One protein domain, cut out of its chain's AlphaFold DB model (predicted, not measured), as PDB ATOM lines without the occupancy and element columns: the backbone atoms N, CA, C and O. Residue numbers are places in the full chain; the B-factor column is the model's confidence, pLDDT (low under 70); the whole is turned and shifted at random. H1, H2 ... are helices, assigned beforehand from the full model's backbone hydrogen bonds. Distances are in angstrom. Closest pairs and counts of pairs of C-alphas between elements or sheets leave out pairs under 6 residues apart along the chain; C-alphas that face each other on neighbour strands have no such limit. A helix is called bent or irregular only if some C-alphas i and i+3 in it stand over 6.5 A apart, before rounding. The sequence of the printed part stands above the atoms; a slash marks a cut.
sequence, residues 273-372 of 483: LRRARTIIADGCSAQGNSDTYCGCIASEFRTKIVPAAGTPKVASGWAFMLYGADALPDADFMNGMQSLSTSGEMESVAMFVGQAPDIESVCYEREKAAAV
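What this domain is: This is residues 273 to 372 of the 483 residues of an uncharacterized protein of Ponticaulis sp (UniProt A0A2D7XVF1). Three helices, H1, H2 and H3, lie side by side, and the long bent helix H5 runs past them, its first arm H5a crossing H3 and its second arm H5b packing on part of H2. The short H4 folds back beside H3 on the side away from H2. The 100 printed residues hold five named helices in the order H1 H2 H3 H4 H5 and no named strand, in the class all helix. The whole is compact, with a radius of gyration of the C-alphas of 13.0 A, yet elongated, spanning 44 by 27 by 20 A.

How they stand to each other: H1, residues 273 to 286, and H2, residues 291 to 308, form a helical hairpin at a shallow tilt of 30 degrees; H2 touches H1 with residues 291 to 298 alone, closest at the C-alphas of Cys 284 and Cys 294, 5.7 A. H3, residues 312 to 327, touches H1 and runs the same way at a shallow tilt of 22 degrees, closest at the C-alphas of Gly 283 and Ala 327, 4.0 A. H2 and H3 only just touch, with 3 pairs of C-alphas within 8 A, and only at the corner, closest at the C-alphas of Val 306 and Ala 315, 5.4 A. H1, H2 and H3 make an up and down bundle, each running against the one before it. H3 is irregular, with C-alphas 322 and 325 8.0 A apart. H4, residues 330 to 337, forms a helical hairpin with H3, closest at the C-alphas of Gly 324 and Phe 333, 5.7 A. H5, residues 342 to 370, was assigned as one helix by its hydrogen bonds but is bent: C-alphas 354 and 357 are 7.4 A apart, and arms H5a, residues 342 to 354, and H5b, residues 357 to 370, stand at 48 degrees. H5a touches H3 at a steep tilt of 64 degrees, closest at the C-alphas of Val 314 and Ser 348, 4.7 A. H5b touches residues 292 to 300 of H2, closest at the C-alphas of Tyr 293 and Glu 367, 5.4 A. Every O i to N i+4 pair is within hydrogen-bond range in H1, H4, H5a and H5b, with 12 of 14 in H2 and 10 of 12 in H3.

Where its parts are: H1 begins at C-alpha 273 (0.917, -36.387, 5.833) and is 19.5 A long. H2 is 24.7 A, H3 18.7 A, H5a 18.3 A and H5b 19.9 A, ending at C-alpha 370 (-17.371, -34.236, 26.241).

The domain as a whole: The C-alphas of Thr 342 and Val 372, 44.4 A apart, are the farthest apart. The four links between the helices are tight, and the printed part has no cut. Mean pLDDT of the printed part is 71.2, with residues 327 to 347 among those under 70.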
ATOM      1  N   LEU A 273       1.488 -36.753   4.521       71.50
ATOM      2  CA  LEU A 273       0.917 -36.387   5.833       71.50
ATOM      3  C   LEU A 273      -0.202 -35.347   5.761       71.50
ATOM      4  O   LEU A 273      -1.095 -35.331   6.606       71.50
ATOM      5  N   ARG A 274      -0.144 -34.432   4.791       70.94
ATOM      6  CA  ARG A 274      -1.223 -33.462   4.589       70.94
ATOM      7  C   ARG A 274      -2.447 -34.166   4.012       70.94
ATOM      8  O   ARG A 274      -3.546 -33.894   4.471       70.94
ATOM      9  N   ARG A 275      -2.240 -35.082   3.061       73.00
ATOM     10  CA  ARG A 275      -3.303 -35.906   2.475       73.00
ATOM     11  C   ARG A 275      -3.937 -36.829   3.522       73.00
ATOM     12  O   ARG A 275      -5.151 -36.862   3.612       73.00
ATOM     13  N   ALA A 276      -3.133 -37.470   4.366       76.94
ATOM     14  CA  ALA A 276      -3.580 -38.315   5.472       76.94
ATOM     15  C   ALA A 276      -4.482 -37.562   6.461       76.94
ATOM     16  O   ALA A 276      -5.528 -38.059   6.853       76.94
ATOM     17  N   ARG A 277      -4.115 -36.322   6.816       76.81
ATOM     18  CA  ARG A 277      -4.955 -35.473   7.676       76.81
ATOM     19  C   ARG A 277      -6.280 -35.099   7.021       76.81
ATOM     20  O   ARG A 277      -7.279 -35.025   7.720       76.81
ATOM     21  N   THR A 278      -6.276 -34.848   5.713       74.19
ATOM     22  CA  THR A 278      -7.503 -34.588   4.953       74.19
ATOM     23  C   THR A 278      -8.386 -35.834   4.899       74.19
ATOM     24  O   THR A 278      -9.560 -35.724   5.202       74.19
ATOM     25  N   ILE A 279      -7.818 -37.016   4.638       79.38
ATOM     26  CA  ILE A 279      -8.546 -38.297   4.642       79.38
ATOM     27  C   ILE A 279      -9.203 -38.562   5.998       79.38
ATOM     28  O   ILE A 279     -10.379 -38.886   6.047       79.38
ATOM     29  N   ILE A 280      -8.469 -38.371   7.097       81.06
ATOM     30  CA  ILE A 280      -9.017 -38.555   8.446       81.06
ATOM     31  C   ILE A 280     -10.148 -37.562   8.718       81.06
ATOM     32  O   ILE A 280     -11.193 -37.958   9.213       81.06
ATOM     33  N   ALA A 281      -9.955 -36.278   8.404       73.25
ATOM     34  CA  ALA A 281     -10.969 -35.261   8.668       73.25
ATOM     35  C   ALA A 281     -12.245 -35.481   7.836       73.25
ATOM     36  O   ALA A 281     -13.352 -35.410   8.373       73.25
ATOM     37  N   ASP A 282     -12.082 -35.773   6.546       75.12
ATOM     38  CA  ASP A 282     -13.190 -35.916   5.606       75.12
ATOM     39  C   ASP A 282     -13.902 -37.266   5.793       75.12
ATOM     40  O   ASP A 282     -15.127 -37.296   5.870       75.12
ATOM     41  N   GLY A 283     -13.157 -38.369   5.942       78.44
ATOM     42  CA  GLY A 283     -13.717 -39.713   6.108       78.44
ATOM     43  C   GLY A 283     -14.379 -39.930   7.466       78.44
ATOM     44  O   GLY A 283     -15.479 -40.469   7.521       78.44
ATOM     45  N   CYS A 284     -13.789 -39.419   8.552       80.00
ATOM     46  CA  CYS A 284     -14.416 -39.496   9.873       80.00
ATOM     47  C   CYS A 284     -15.770 -38.770   9.900       80.00
ATOM     48  O   CYS A 284     -16.748 -39.297  10.428       80.00
ATOM     49  N   SER A 285     -15.847 -37.593   9.269       76.19
ATOM     50  CA  SER A 285     -17.101 -36.842   9.153       76.19
ATOM     51  C   SER A 285     -18.098 -37.531   8.211       76.19
ATOM     52  O   SER A 285     -19.301 -37.507   8.465       76.19
ATOM     53  N   ALA A 286     -17.620 -38.151   7.125       70.19
ATOM     54  CA  ALA A 286     -18.456 -38.878   6.165       70.19
ATOM     55  C   ALA A 286     -19.135 -40.111   6.782       70.19
ATOM     56  O   ALA A 286     -20.274 -40.413   6.431       70.19
ATOM     57  N   GLN A 287     -18.483 -40.757   7.753       75.00
ATOM     58  CA  GLN A 287     -19.061 -41.835   8.562       75.00
ATOM     59  C   GLN A 287     -20.088 -41.344   9.606       75.00
ATOM     60  O   GLN A 287     -20.685 -42.148  10.312       75.00
ATOM     61  N   GLY A 288     -20.332 -40.030   9.699       71.81
ATOM     62  CA  GLY A 288     -21.336 -39.452  10.597       71.81
ATOM     63  C   GLY A 288     -20.867 -39.237  12.039       71.81
ATOM     64  O   GLY A 288     -21.700 -38.945  12.897       71.81
ATOM     65  N   ASN A 289     -19.564 -39.347  12.311       79.75
ATOM     66  CA  ASN A 289     -18.997 -39.102  13.638       79.75
ATOM     67  C   ASN A 289     -18.983 -37.598  13.983       79.75
ATOM     68  O   ASN A 289     -18.981 -36.743  13.094       79.75
ATOM     69  N   SER A 290     -18.964 -37.250  15.277       78.44
ATOM     70  CA  SER A 290     -18.984 -35.841  15.698       78.44
ATOM     71  C   SER A 290     -17.649 -35.114  15.492       78.44
ATOM     72  O   SER A 290     -16.573 -35.715  15.458       78.44
ATOM     73  N   ASP A 291     -17.700 -33.776  15.473       75.38
ATOM     74  CA  ASP A 291     -16.508 -32.914  15.436       75.38
ATOM     75  C   ASP A 291     -15.538 -33.198  16.599       75.38
ATOM     76  O   ASP A 291     -14.319 -33.073  16.447       75.38
ATOM     77  N   THR A 292     -16.066 -33.586  17.765       75.69
ATOM     78  CA  THR A 292     -15.269 -33.919  18.953       75.69
ATOM     79  C   THR A 292     -14.517 -35.231  18.756       75.69
ATOM     80  O   THR A 292     -13.307 -35.283  18.996       75.69
ATOM     81  N   TYR A 293     -15.204 -36.263  18.264       79.25
ATOM     82  CA  TYR A 293     -14.607 -37.559  17.953       79.25
ATOM     83  C   TYR A 293     -13.555 -37.429  16.849       79.25
ATOM     84  O   TYR A 293     -12.392 -37.789  17.039       79.25
ATOM     85  N   CYS A 294     -13.907 -36.791  15.730       81.81
ATOM     86  CA  CYS A 294     -12.983 -36.582  14.618       81.81
ATOM     87  C   CYS A 294     -11.797 -35.686  15.000       81.81
ATOM     88  O   CYS A 294     -10.665 -35.915  14.562       81.81
ATOM     89  N   GLY A 295     -12.014 -34.700  15.876       80.81
ATOM     90  CA  GLY A 295     -10.951 -33.894  16.470       80.81
ATOM     91  C   GLY A 295      -9.998 -34.717  17.343       80.81
ATOM     92  O   GLY A 295      -8.779 -34.520  17.274       80.81
ATOM     93  N   CYS A 296     -10.527 -35.667  18.120       84.12
ATOM     94  CA  CYS A 296      -9.728 -36.606  18.900       84.12
ATOM     95  C   CYS A 296      -8.894 -37.518  17.995       84.12
ATOM     96  O   CYS A 296      -7.673 -37.552  18.148       84.12
ATOM     97  N   ILE A 297      -9.504 -38.166  17.000       85.94
ATOM     98  CA  ILE A 297      -8.806 -39.051  16.058       85.94
ATOM     99  C   ILE A 297      -7.687 -38.299  15.326       85.94
ATOM    100  O   ILE A 297      -6.554 -38.775  15.239       85.94
ATOM    101  N   ALA A 298      -7.947 -37.072  14.860       82.50
ATOM    102  CA  ALA A 298      -6.934 -36.238  14.214       82.50
ATOM    103  C   ALA A 298      -5.782 -35.847  15.163       82.50
ATOM    104  O   ALA A 298      -4.631 -35.691  14.729       82.50
ATOM    105  N   SER A 299      -6.077 -35.678  16.456       82.62
ATOM    106  CA  SER A 299      -5.085 -35.411  17.497       82.62
ATOM    107  C   SER A 299      -4.227 -36.644  17.778       82.62
ATOM    108  O   SER A 299      -3.004 -36.554  17.668       82.62
ATOM    109  N   GLU A 300      -4.845 -37.797  18.045       86.94
ATOM    110  CA  GLU A 300      -4.171 -39.077  18.307       86.94
ATOM    111  C   GLU A 300      -3.330 -39.527  17.102       86.94
ATOM    112  O   GLU A 300      -2.178 -39.937  17.253       86.94
ATOM    113  N   PHE A 301      -3.824 -39.313  15.880       84.94
ATOM    114  CA  PHE A 301      -3.036 -39.497  14.664       84.94
ATOM    115  C   PHE A 301      -1.744 -38.667  14.688       84.94
ATOM    116  O   PHE A 301      -0.653 -39.143  14.370       84.94
ATOM    117  N   ARG A 302      -1.826 -37.398  15.091       80.94
ATOM    118  CA  ARG A 302      -0.661 -36.510  15.130       80.94
ATOM    119  C   ARG A 302       0.304 -36.846  16.269       80.94
ATOM    120  O   ARG A 302       1.505 -36.637  16.095       80.94
ATOM    121  N   THR A 303      -0.199 -37.268  17.425       77.44
ATOM    122  CA  THR A 303       0.589 -37.424  18.657       77.44
ATOM    123  C   THR A 303       1.097 -38.844  18.880       77.44
ATOM    124  O   THR A 303       2.162 -38.988  19.476       77.44
ATOM    125  N   LYS A 304       0.399 -39.868  18.377       78.00
ATOM    126  CA  LYS A 304       0.770 -41.283  18.527       78.00
ATOM    127  C   LYS A 304       1.203 -41.915  17.208       78.00
ATOM    128  O   LYS A 304       2.318 -42.427  17.127       78.00
ATOM    129  N   ILE A 305       0.395 -41.782  16.155       81.31
ATOM    130  CA  ILE A 305       0.658 -42.458  14.873       81.31
ATOM    131  C   ILE A 305       1.850 -41.841  14.135       81.31
ATOM    132  O   ILE A 305       2.802 -42.535  13.788       81.31
ATOM    133  N   VAL A 306       1.853 -40.522  13.914       78.88
ATOM    134  CA  VAL A 306       2.927 -39.851  13.155       78.88
ATOM    135  C   VAL A 306       4.320 -40.060  13.781       78.88
ATOM    136  O   VAL A 306       5.263 -40.295  13.022       78.88
ATOM    137  N   PRO A 307       4.500 -39.995  15.116       74.19
ATOM    138  CA  PRO A 307       5.788 -40.295  15.741       74.19
ATOM    139  C   PRO A 307       6.177 -41.780  15.697       74.19
ATOM    140  O   PRO A 307       7.366 -42.072  15.575       74.19
ATOM    141  N   ALA A 308       5.211 -42.703  15.775       73.12
ATOM    142  CA  ALA A 308       5.464 -44.146  15.761       73.12
ATOM    143  C   ALA A 308       5.762 -44.700  14.355       73.12
ATOM    144  O   ALA A 308       6.539 -45.641  14.216       73.12
ATOM    145  N   ALA A 309       5.205 -44.081  13.313       71.25
ATOM    146  CA  ALA A 309       5.243 -44.553  11.930       71.25
ATOM    147  C   ALA A 309       6.638 -44.611  11.281       71.25
ATOM    148  O   ALA A 309       6.794 -45.196  10.214       71.25
ATOM    149  N   GLY A 310       7.650 -43.932  11.831       64.94
ATOM    150  CA  GLY A 310       9.005 -43.876  11.259       64.94
ATOM    151  C   GLY A 310       9.136 -43.096   9.935       64.94
ATOM    152  O   GLY A 310      10.171 -42.467   9.705       64.94
ATOM    153  N   THR A 311       8.100 -43.049   9.082       75.88
ATOM    154  CA  THR A 311       8.045 -42.253   7.844       75.88
ATOM    155  C   THR A 311       6.651 -41.651   7.561       75.88
ATOM    156  O   THR A 311       5.629 -42.219   7.946       75.88
ATOM    157  N   PRO A 312       6.570 -40.524   6.817       74.75
ATOM    158  CA  PRO A 312       5.309 -39.928   6.353       74.75
ATOM    159  C   PRO A 312       4.388 -40.871   5.568       74.75
ATOM    160  O   PRO A 312       3.169 -40.752   5.674       74.75
ATOM    161  N   LYS A 313       4.961 -41.794   4.786       73.69
ATOM    162  CA  LYS A 313       4.199 -42.761   3.987       73.69
ATOM    163  C   LYS A 313       3.503 -43.787   4.868       73.69
ATOM    164  O   LYS A 313       2.335 -44.055   4.637       73.69
ATOM    165  N   VAL A 314       4.177 -44.264   5.914       76.38
ATOM    166  CA  VAL A 314       3.615 -45.233   6.865       76.38
ATOM    167  C   VAL A 314       2.435 -44.639   7.642       76.38
ATOM    168  O   VAL A 314       1.360 -45.225   7.730       76.38
ATOM    169  N   ALA A 315       2.590 -43.403   8.122       77.56
ATOM    170  CA  ALA A 315       1.489 -42.672   8.750       77.56
ATOM    171  C   ALA A 315       0.325 -42.436   7.773       77.56
ATOM    172  O   ALA A 315      -0.836 -42.448   8.163       77.56
ATOM    173  N   SER A 316       0.618 -42.229   6.491       79.25
ATOM    174  CA  SER A 316      -0.435 -42.017   5.498       79.25
ATOM    175  C   SER A 316      -1.155 -43.310   5.145       79.25
ATOM    176  O   SER A 316      -2.372 -43.280   5.026       79.25
ATOM    177  N   GLY A 317      -0.442 -44.436   5.053       77.69
ATOM    178  CA  GLY A 317      -1.041 -45.756   4.861       77.69
ATOM    179  C   GLY A 317      -2.018 -46.119   5.974       77.69
ATOM    180  O   GLY A 317      -3.114 -46.583   5.686       77.69
ATOM    181  N   TRP A 318      -1.683 -45.796   7.226       83.69
ATOM    182  CA  TRP A 318      -2.611 -45.916   8.356       83.69
ATOM    183  C   TRP A 318      -3.908 -45.123   8.145       83.69
ATOM    184  O   TRP A 318      -4.997 -45.657   8.327       83.69
ATOM    185  N   ALA A 319      -3.804 -43.869   7.690       83.19
ATOM    186  CA  ALA A 319      -4.971 -43.029   7.417       83.19
ATOM    187  C   ALA A 319      -5.823 -43.551   6.247       83.19
ATOM    188  O   ALA A 319      -7.047 -43.460   6.303       83.19
ATOM    189  N   PHE A 320      -5.193 -44.102   5.200       77.88
ATOM    190  CA  PHE A 320      -5.912 -44.744   4.097       77.88
ATOM    191  C   PHE A 320      -6.673 -45.981   4.569       77.88
ATOM    192  O   PHE A 320      -7.832 -46.126   4.216       77.88
ATOM    193  N   MET A 321      -6.070 -46.848   5.380       77.50
ATOM    194  CA  MET A 321      -6.766 -48.053   5.848       77.50
ATOM    195  C   MET A 321      -7.934 -47.745   6.779       77.50
ATOM    196  O   MET A 321      -8.928 -48.455   6.738       77.50
ATOM    197  N   LEU A 322      -7.826 -46.692   7.593       78.56
ATOM    198  CA  LEU A 322      -8.867 -46.358   8.561       78.56
ATOM    199  C   LEU A 322     -10.061 -45.609   7.944       78.56
ATOM    200  O   LEU A 322     -11.195 -45.890   8.296       78.56
ATOM    201  N   TYR A 323      -9.812 -44.661   7.034       78.94
ATOM    202  CA  TYR A 323     -10.858 -43.767   6.499       78.94
ATOM    203  C   TYR A 323     -10.804 -43.577   4.979       78.94
ATOM    204  O   TYR A 323     -11.534 -42.763   4.417       78.94
ATOM    205  N   GLY A 324      -9.893 -44.260   4.286       70.00
ATOM    206  CA  GLY A 324      -9.647 -44.033   2.865       70.00
ATOM    207  C   GLY A 324     -10.812 -44.437   1.969       70.00
ATOM    208  O   GLY A 324     -11.025 -43.751   0.974       70.00
ATOM    209  N   ALA A 325     -11.555 -45.487   2.330       67.62
ATOM    210  CA  ALA A 325     -12.737 -45.931   1.591       67.62
ATOM    211  C   ALA A 325     -13.874 -44.893   1.647       67.62
ATOM    212  O   ALA A 325     -14.547 -44.658   0.651       67.62
ATOM    213  N   ASP A 326     -14.032 -44.207   2.781       70.62
ATOM    214  CA  ASP A 326     -15.093 -43.210   2.966       70.62
ATOM    215  C   ASP A 326     -14.696 -41.811   2.483       70.62
ATOM    216  O   ASP A 326     -15.535 -41.016   2.058       70.62
ATOM    217  N   ALA A 327     -13.403 -41.480   2.550       66.00
ATOM    218  CA  ALA A 327     -12.900 -40.150   2.215       66.00
ATOM    219  C   ALA A 327     -12.570 -39.960   0.728       66.00
ATOM    220  O   ALA A 327     -12.386 -38.822   0.282       66.00
ATOM    221  N   LEU A 328     -12.396 -41.043  -0.034       66.06
ATOM    222  CA  LEU A 328     -11.884 -40.991  -1.401       66.06
ATOM    223  C   LEU A 328     -12.761 -41.799  -2.357       66.06
ATOM    224  O   LEU A 328     -13.250 -42.857  -1.989       66.06
ATOM    225  N   PRO A 329     -12.887 -41.367  -3.624       64.56
ATOM    226  CA  PRO A 329     -13.399 -42.239  -4.674       64.56
ATOM    227  C   PRO A 329     -12.558 -43.523  -4.781       64.56
ATOM    228  O   PRO A 329     -11.331 -43.445  -4.696       64.56
ATOM    229  N   ASP A 330     -13.184 -44.669  -5.067       56.50
ATOM    230  CA  ASP A 330     -12.544 -46.001  -5.096       56.50
ATOM    231  C   ASP A 330     -11.228 -46.038  -5.888       56.50
ATOM    232  O   ASP A 330     -10.228 -46.613  -5.460       56.50
ATOM    233  N   ALA A 331     -11.189 -45.353  -7.035       52.34
ATOM    234  CA  ALA A 331      -9.988 -45.257  -7.856       52.34
ATOM    235  C   ALA A 331      -8.831 -44.539  -7.133       52.34
ATOM    236  O   ALA A 331      -7.677 -44.939  -7.260       52.34
ATOM    237  N   ASP A 332      -9.115 -43.490  -6.363       56.47
ATOM    238  CA  ASP A 332      -8.117 -42.718  -5.617       56.47
ATOM    239  C   ASP A 332      -7.696 -43.406  -4.313       56.47
ATOM    240  O   ASP A 332      -6.548 -43.232  -3.884       56.47
ATOM    241  N   PHE A 333      -8.597 -44.192  -3.715       63.84
ATOM    242  CA  PHE A 333      -8.310 -45.079  -2.592       63.84
ATOM    243  C   PHE A 333      -7.350 -46.199  -3.010       63.84
ATOM    244  O   PHE A 333      -6.253 -46.305  -2.456       63.84
ATOM    245  N   MET A 334      -7.690 -46.948  -4.065       60.56
ATOM    246  CA  MET A 334      -6.854 -48.037  -4.583       60.56
ATOM    247  C   MET A 334      -5.491 -47.533  -5.069       60.56
ATOM    248  O   MET A 334      -4.459 -48.120  -4.745       60.56
ATOM    249  N   ASN A 335      -5.452 -46.390  -5.759       63.44
ATOM    250  CA  ASN A 335      -4.191 -45.745  -6.138       63.44
ATOM    251  C   ASN A 335      -3.381 -45.269  -4.919       63.44
ATOM    252  O   ASN A 335      -2.152 -45.263  -4.955       63.44
ATOM    253  N   GLY A 336      -4.053 -44.838  -3.846       64.69
ATOM    254  CA  GLY A 336      -3.430 -44.450  -2.582       64.69
ATOM    255  C   GLY A 336      -2.740 -45.628  -1.901       64.69
ATOM    256  O   GLY A 336      -1.547 -45.533  -1.605       64.69
ATOM    257  N   MET A 337      -3.452 -46.745  -1.750       65.25
ATOM    258  CA  MET A 337      -2.920 -47.986  -1.183       65.25
ATOM    259  C   MET A 337      -1.742 -48.521  -2.002       65.25
ATOM    260  O   MET A 337      -0.669 -48.718  -1.450       65.25
ATOM    261  N   GLN A 338      -1.876 -48.604  -3.329       63.34
ATOM    262  CA  GLN A 338      -0.818 -49.090  -4.233       63.34
ATOM    263  C   GLN A 338       0.423 -48.180  -4.318       63.34
ATOM    264  O   GLN A 338       1.445 -48.557  -4.894       63.34
ATOM    265  N   SER A 339       0.338 -46.943  -3.817       61.62
ATOM    266  CA  SER A 339       1.453 -45.984  -3.832       61.62
ATOM    267  C   SER A 339       2.404 -46.124  -2.639       61.62
ATOM    268  O   SER A 339       3.486 -45.516  -2.618       61.62
ATOM    269  N   LEU A 340       2.010 -46.915  -1.643       60.59
ATOM    270  CA  LEU A 340       2.852 -47.273  -0.519       60.59
ATOM    271  C   LEU A 340       3.923 -48.271  -1.018       60.59
ATOM    272  O   LEU A 340       3.720 -49.065  -1.924       60.59
ATOM    273  N   SER A 341       5.157 -48.168  -0.523       56.97
ATOM    274  CA  SER A 341       6.196 -49.164  -0.845       56.97
ATOM    275  C   SER A 341       6.001 -50.405   0.022       56.97
ATOM    276  O   SER A 341       5.717 -50.219   1.198       56.97
ATOM    277  N   THR A 342       6.327 -51.609  -0.455       54.91
ATOM    278  CA  THR A 342       6.149 -52.888   0.274       54.91
ATOM    279  C   THR A 342       6.619 -52.880   1.738       54.91
ATOM    280  O   THR A 342       5.958 -53.440   2.605       54.91
ATOM    281  N   SER A 343       7.736 -52.213   2.063       53.22
ATOM    282  CA  SER A 343       8.192 -52.069   3.459       53.22
ATOM    283  C   SER A 343       7.350 -51.085   4.278       53.22
ATOM    284  O   SER A 343       7.058 -51.336   5.439       53.22
ATOM    285  N   GLY A 344       6.932 -49.976   3.666       57.91
ATOM    286  CA  GLY A 344       6.053 -48.987   4.292       57.91
ATOM    287  C   GLY A 344       4.599 -49.455   4.413       57.91
ATOM    288  O   GLY A 344       3.901 -49.019   5.317       57.91
ATOM    289  N   GLU A 345       4.145 -50.363   3.548       58.84
ATOM    290  CA  GLU A 345       2.824 -51.006   3.625       58.84
ATOM    291  C   GLU A 345       2.724 -51.902   4.854       58.84
ATOM    292  O   GLU A 345       1.843 -51.701   5.686       58.84
ATOM    293  N   MET A 346       3.683 -52.819   5.031       58.00
ATOM    294  CA  MET A 346       3.723 -53.714   6.193       58.00
ATOM    295  C   MET A 346       3.792 -52.947   7.518       58.00
ATOM    296  O   MET A 346       3.101 -53.294   8.474       58.00
ATOM    297  N   GLU A 347       4.591 -51.878   7.576       64.81
ATOM    298  CA  GLU A 347       4.682 -51.014   8.759       64.81
ATOM    299  C   GLU A 347       3.376 -50.245   9.017       64.81
ATOM    300  O   GLU A 347       2.987 -50.071  10.172       64.81
ATOM    301  N   SER A 348       2.658 -49.836   7.963       70.06
ATOM    302  CA  SER A 348       1.358 -49.163   8.105       70.06
ATOM    303  C   SER A 348       0.314 -50.110   8.680       70.06
ATOM    304  O   SER A 348      -0.401 -49.730   9.604       70.06
ATOM    305  N   VAL A 349       0.236 -51.339   8.153       60.84
ATOM    306  CA  VAL A 349      -0.733 -52.369   8.567       60.84
ATOM    307  C   VAL A 349      -0.479 -52.808  10.003       60.84
ATOM    308  O   VAL A 349      -1.408 -52.842  10.803       60.84
ATOM    309  N   ALA A 350       0.777 -53.082  10.366       62.91
ATOM    310  CA  ALA A 350       1.131 -53.447  11.739       62.91
ATOM    311  C   ALA A 350       0.735 -52.347  12.738       62.91
ATOM    312  O   ALA A 350       0.242 -52.632  13.828       62.91
ATOM    313  N   MET A 351       0.912 -51.085  12.348       71.69
ATOM    314  CA  MET A 351       0.506 -49.937  13.151       71.69
ATOM    315  C   MET A 351      -1.019 -49.752  13.177       71.69
ATOM    316  O   MET A 351      -1.554 -49.345  14.200       71.69
ATOM    317  N   PHE A 352      -1.727 -50.067  12.091       71.62
ATOM    318  CA  PHE A 352      -3.192 -50.047  12.047       71.62
ATOM    319  C   PHE A 352      -3.776 -51.091  12.994       71.62
ATOM    320  O   PHE A 352      -4.449 -50.729  13.951       71.62
ATOM    321  N   VAL A 353      -3.414 -52.361  12.814       58.50
ATOM    322  CA  VAL A 353      -3.918 -53.468  13.639       58.50
ATOM    323  C   VAL A 353      -3.557 -53.282  15.113       58.50
ATOM    324  O   VAL A 353      -4.368 -53.561  15.989       58.50
ATOM    325  N   GLY A 354      -2.348 -52.796  15.399       61.56
ATOM    326  CA  GLY A 354      -1.871 -52.648  16.770       61.56
ATOM    327  C   GLY A 354      -2.295 -51.366  17.488       61.56
ATOM    328  O   GLY A 354      -2.061 -51.287  18.686       61.56
ATOM    329  N   GLN A 355      -2.823 -50.345  16.798       70.69
ATOM    330  CA  GLN A 355      -3.088 -49.030  17.417       70.69
ATOM    331  C   GLN A 355      -4.444 -48.413  17.055       70.69
ATOM    332  O   GLN A 355      -4.887 -47.520  17.772       70.69
ATOM    333  N   ALA A 356      -5.105 -48.839  15.972       69.81
ATOM    334  CA  ALA A 356      -6.411 -48.294  15.593       69.81
ATOM    335  C   ALA A 356      -7.509 -48.610  16.628       69.81
ATOM    336  O   ALA A 356      -8.136 -47.648  17.072       69.81
ATOM    337  N   PRO A 357      -7.667 -49.860  17.124       66.69
ATOM    338  CA  PRO A 357      -8.699 -50.168  18.120       66.69
ATOM    339  C   PRO A 357      -8.552 -49.351  19.413       66.69
ATOM    340  O   PRO A 357      -9.532 -48.838  19.952       66.69
ATOM    341  N   ASP A 358      -7.314 -49.162  19.882       71.44
ATOM    342  CA  ASP A 358      -7.024 -48.384  21.091       71.44
ATOM    343  C   ASP A 358      -7.329 -46.890  20.902       71.44
ATOM    344  O   ASP A 358      -7.823 -46.226  21.812       71.44
ATOM    345  N   ILE A 359      -7.026 -46.333  19.725       78.75
ATOM    346  CA  ILE A 359      -7.283 -44.919  19.421       78.75
ATOM    347  C   ILE A 359      -8.781 -44.654  19.261       78.75
ATOM    348  O   ILE A 359      -9.270 -43.655  19.789       78.75
ATOM    349  N   GLU A 360      -9.504 -45.531  18.564       75.81
ATOM    350  CA  GLU A 360     -10.956 -45.418  18.393       75.81
ATOM    351  C   GLU A 360     -11.680 -45.505  19.735       75.81
ATOM    352  O   GLU A 360     -12.522 -44.653  20.019       75.81
ATOM    353  N   SER A 361     -11.286 -46.454  20.591       72.12
ATOM    354  CA  SER A 361     -11.806 -46.590  21.955       72.12
ATOM    355  C   SER A 361     -11.562 -45.327  22.790       72.12
ATOM    356  O   SER A 361     -12.503 -44.732  23.311       72.12
ATOM    357  N   VAL A 362     -10.325 -44.811  22.828       76.94
ATOM    358  CA  VAL A 362     -10.003 -43.570  23.562       76.94
ATOM    359  C   VAL A 362     -10.813 -42.373  23.061       76.94
ATOM    360  O   VAL A 362     -11.210 -41.513  23.851       76.94
ATOM    361  N   CYS A 363     -11.034 -42.268  21.752       80.38
ATOM    362  CA  CYS A 363     -11.779 -41.150  21.186       80.38
ATOM    363  C   CYS A 363     -13.288 -41.267  21.378       80.38
ATOM    364  O   CYS A 363     -13.932 -40.239  21.576       80.38
ATOM    365  N   TYR A 364     -13.817 -42.487  21.406       75.44
ATOM    366  CA  TYR A 364     -15.206 -42.759  21.751       75.44
ATOM    367  C   TYR A 364     -15.496 -42.382  23.210       75.44
ATOM    368  O   TYR A 364     -16.423 -41.621  23.484       75.44
ATOM    369  N   GLU A 365     -14.626 -42.787  24.138       69.69
ATOM    370  CA  GLU A 365     -14.756 -42.421  25.554       69.69
ATOM    371  C   GLU A 365     -14.599 -40.908  25.783       69.69
ATOM    372  O   GLU A 365     -15.319 -40.305  26.578       69.69
ATOM    373  N   ARG A 366     -13.717 -40.233  25.029       69.44
ATOM    374  CA  ARG A 366     -13.597 -38.764  25.083       69.44
ATOM    375  C   ARG A 366     -14.808 -38.031  24.519       69.44
ATOM    376  O   ARG A 366     -15.134 -36.953  25.011       69.44
ATOM    377  N   GLU A 367     -15.436 -38.557  23.474       70.31
ATOM    378  CA  GLU A 367     -16.668 -37.993  22.925       70.31
ATOM    379  C   GLU A 367     -17.814 -38.111  23.934       70.31
ATOM    380  O   GLU A 367     -18.483 -37.110  24.201       70.31
ATOM    381  N   LYS A 368     -17.973 -39.287  24.557       62.84
ATOM    382  CA  LYS A 368     -18.917 -39.506  25.659       62.84
ATOM    383  C   LYS A 368     -18.673 -38.533  26.814       62.84
ATOM    384  O   LYS A 368     -19.592 -37.821  27.214       62.84
ATOM    385  N   ALA A 369     -17.427 -38.402  27.269       57.75
ATOM    386  CA  ALA A 369     -17.062 -37.475  28.340       57.75
ATOM    387  C   ALA A 369     -17.314 -35.995  27.978       57.75
ATOM    388  O   ALA A 369     -17.665 -35.190  28.837       57.75
ATOM    389  N   ALA A 370     -17.157 -35.609  26.706       54.44
ATOM    390  CA  ALA A 370     -17.371 -34.236  26.241       54.44
ATOM    391  C   ALA A 370     -18.855 -33.853  26.074       54.44
ATOM    392  O   ALA A 370     -19.173 -32.661  26.059       54.44
ATOM    393  N   ALA A 371     -19.754 -34.834  25.948       52.66
ATOM    394  CA  ALA A 371     -21.203 -34.619  25.949       52.66
ATOM    395  C   ALA A 371     -21.757 -34.306  27.355       52.66
ATOM    396  O   ALA A 371     -22.886 -33.827  27.485       52.66
ATOM    397  N   VAL A 372     -20.947 -34.516  28.398       49.84
ATOM    398  CA  VAL A 372     -21.292 -34.297  29.804       49.84
ATOM    399  C   VAL A 372     -20.726 -32.947  30.266       49.84
ATOM    400  O   VAL A 372     -19.567 -32.625  29.992       49.84
TER     401      VAL A 372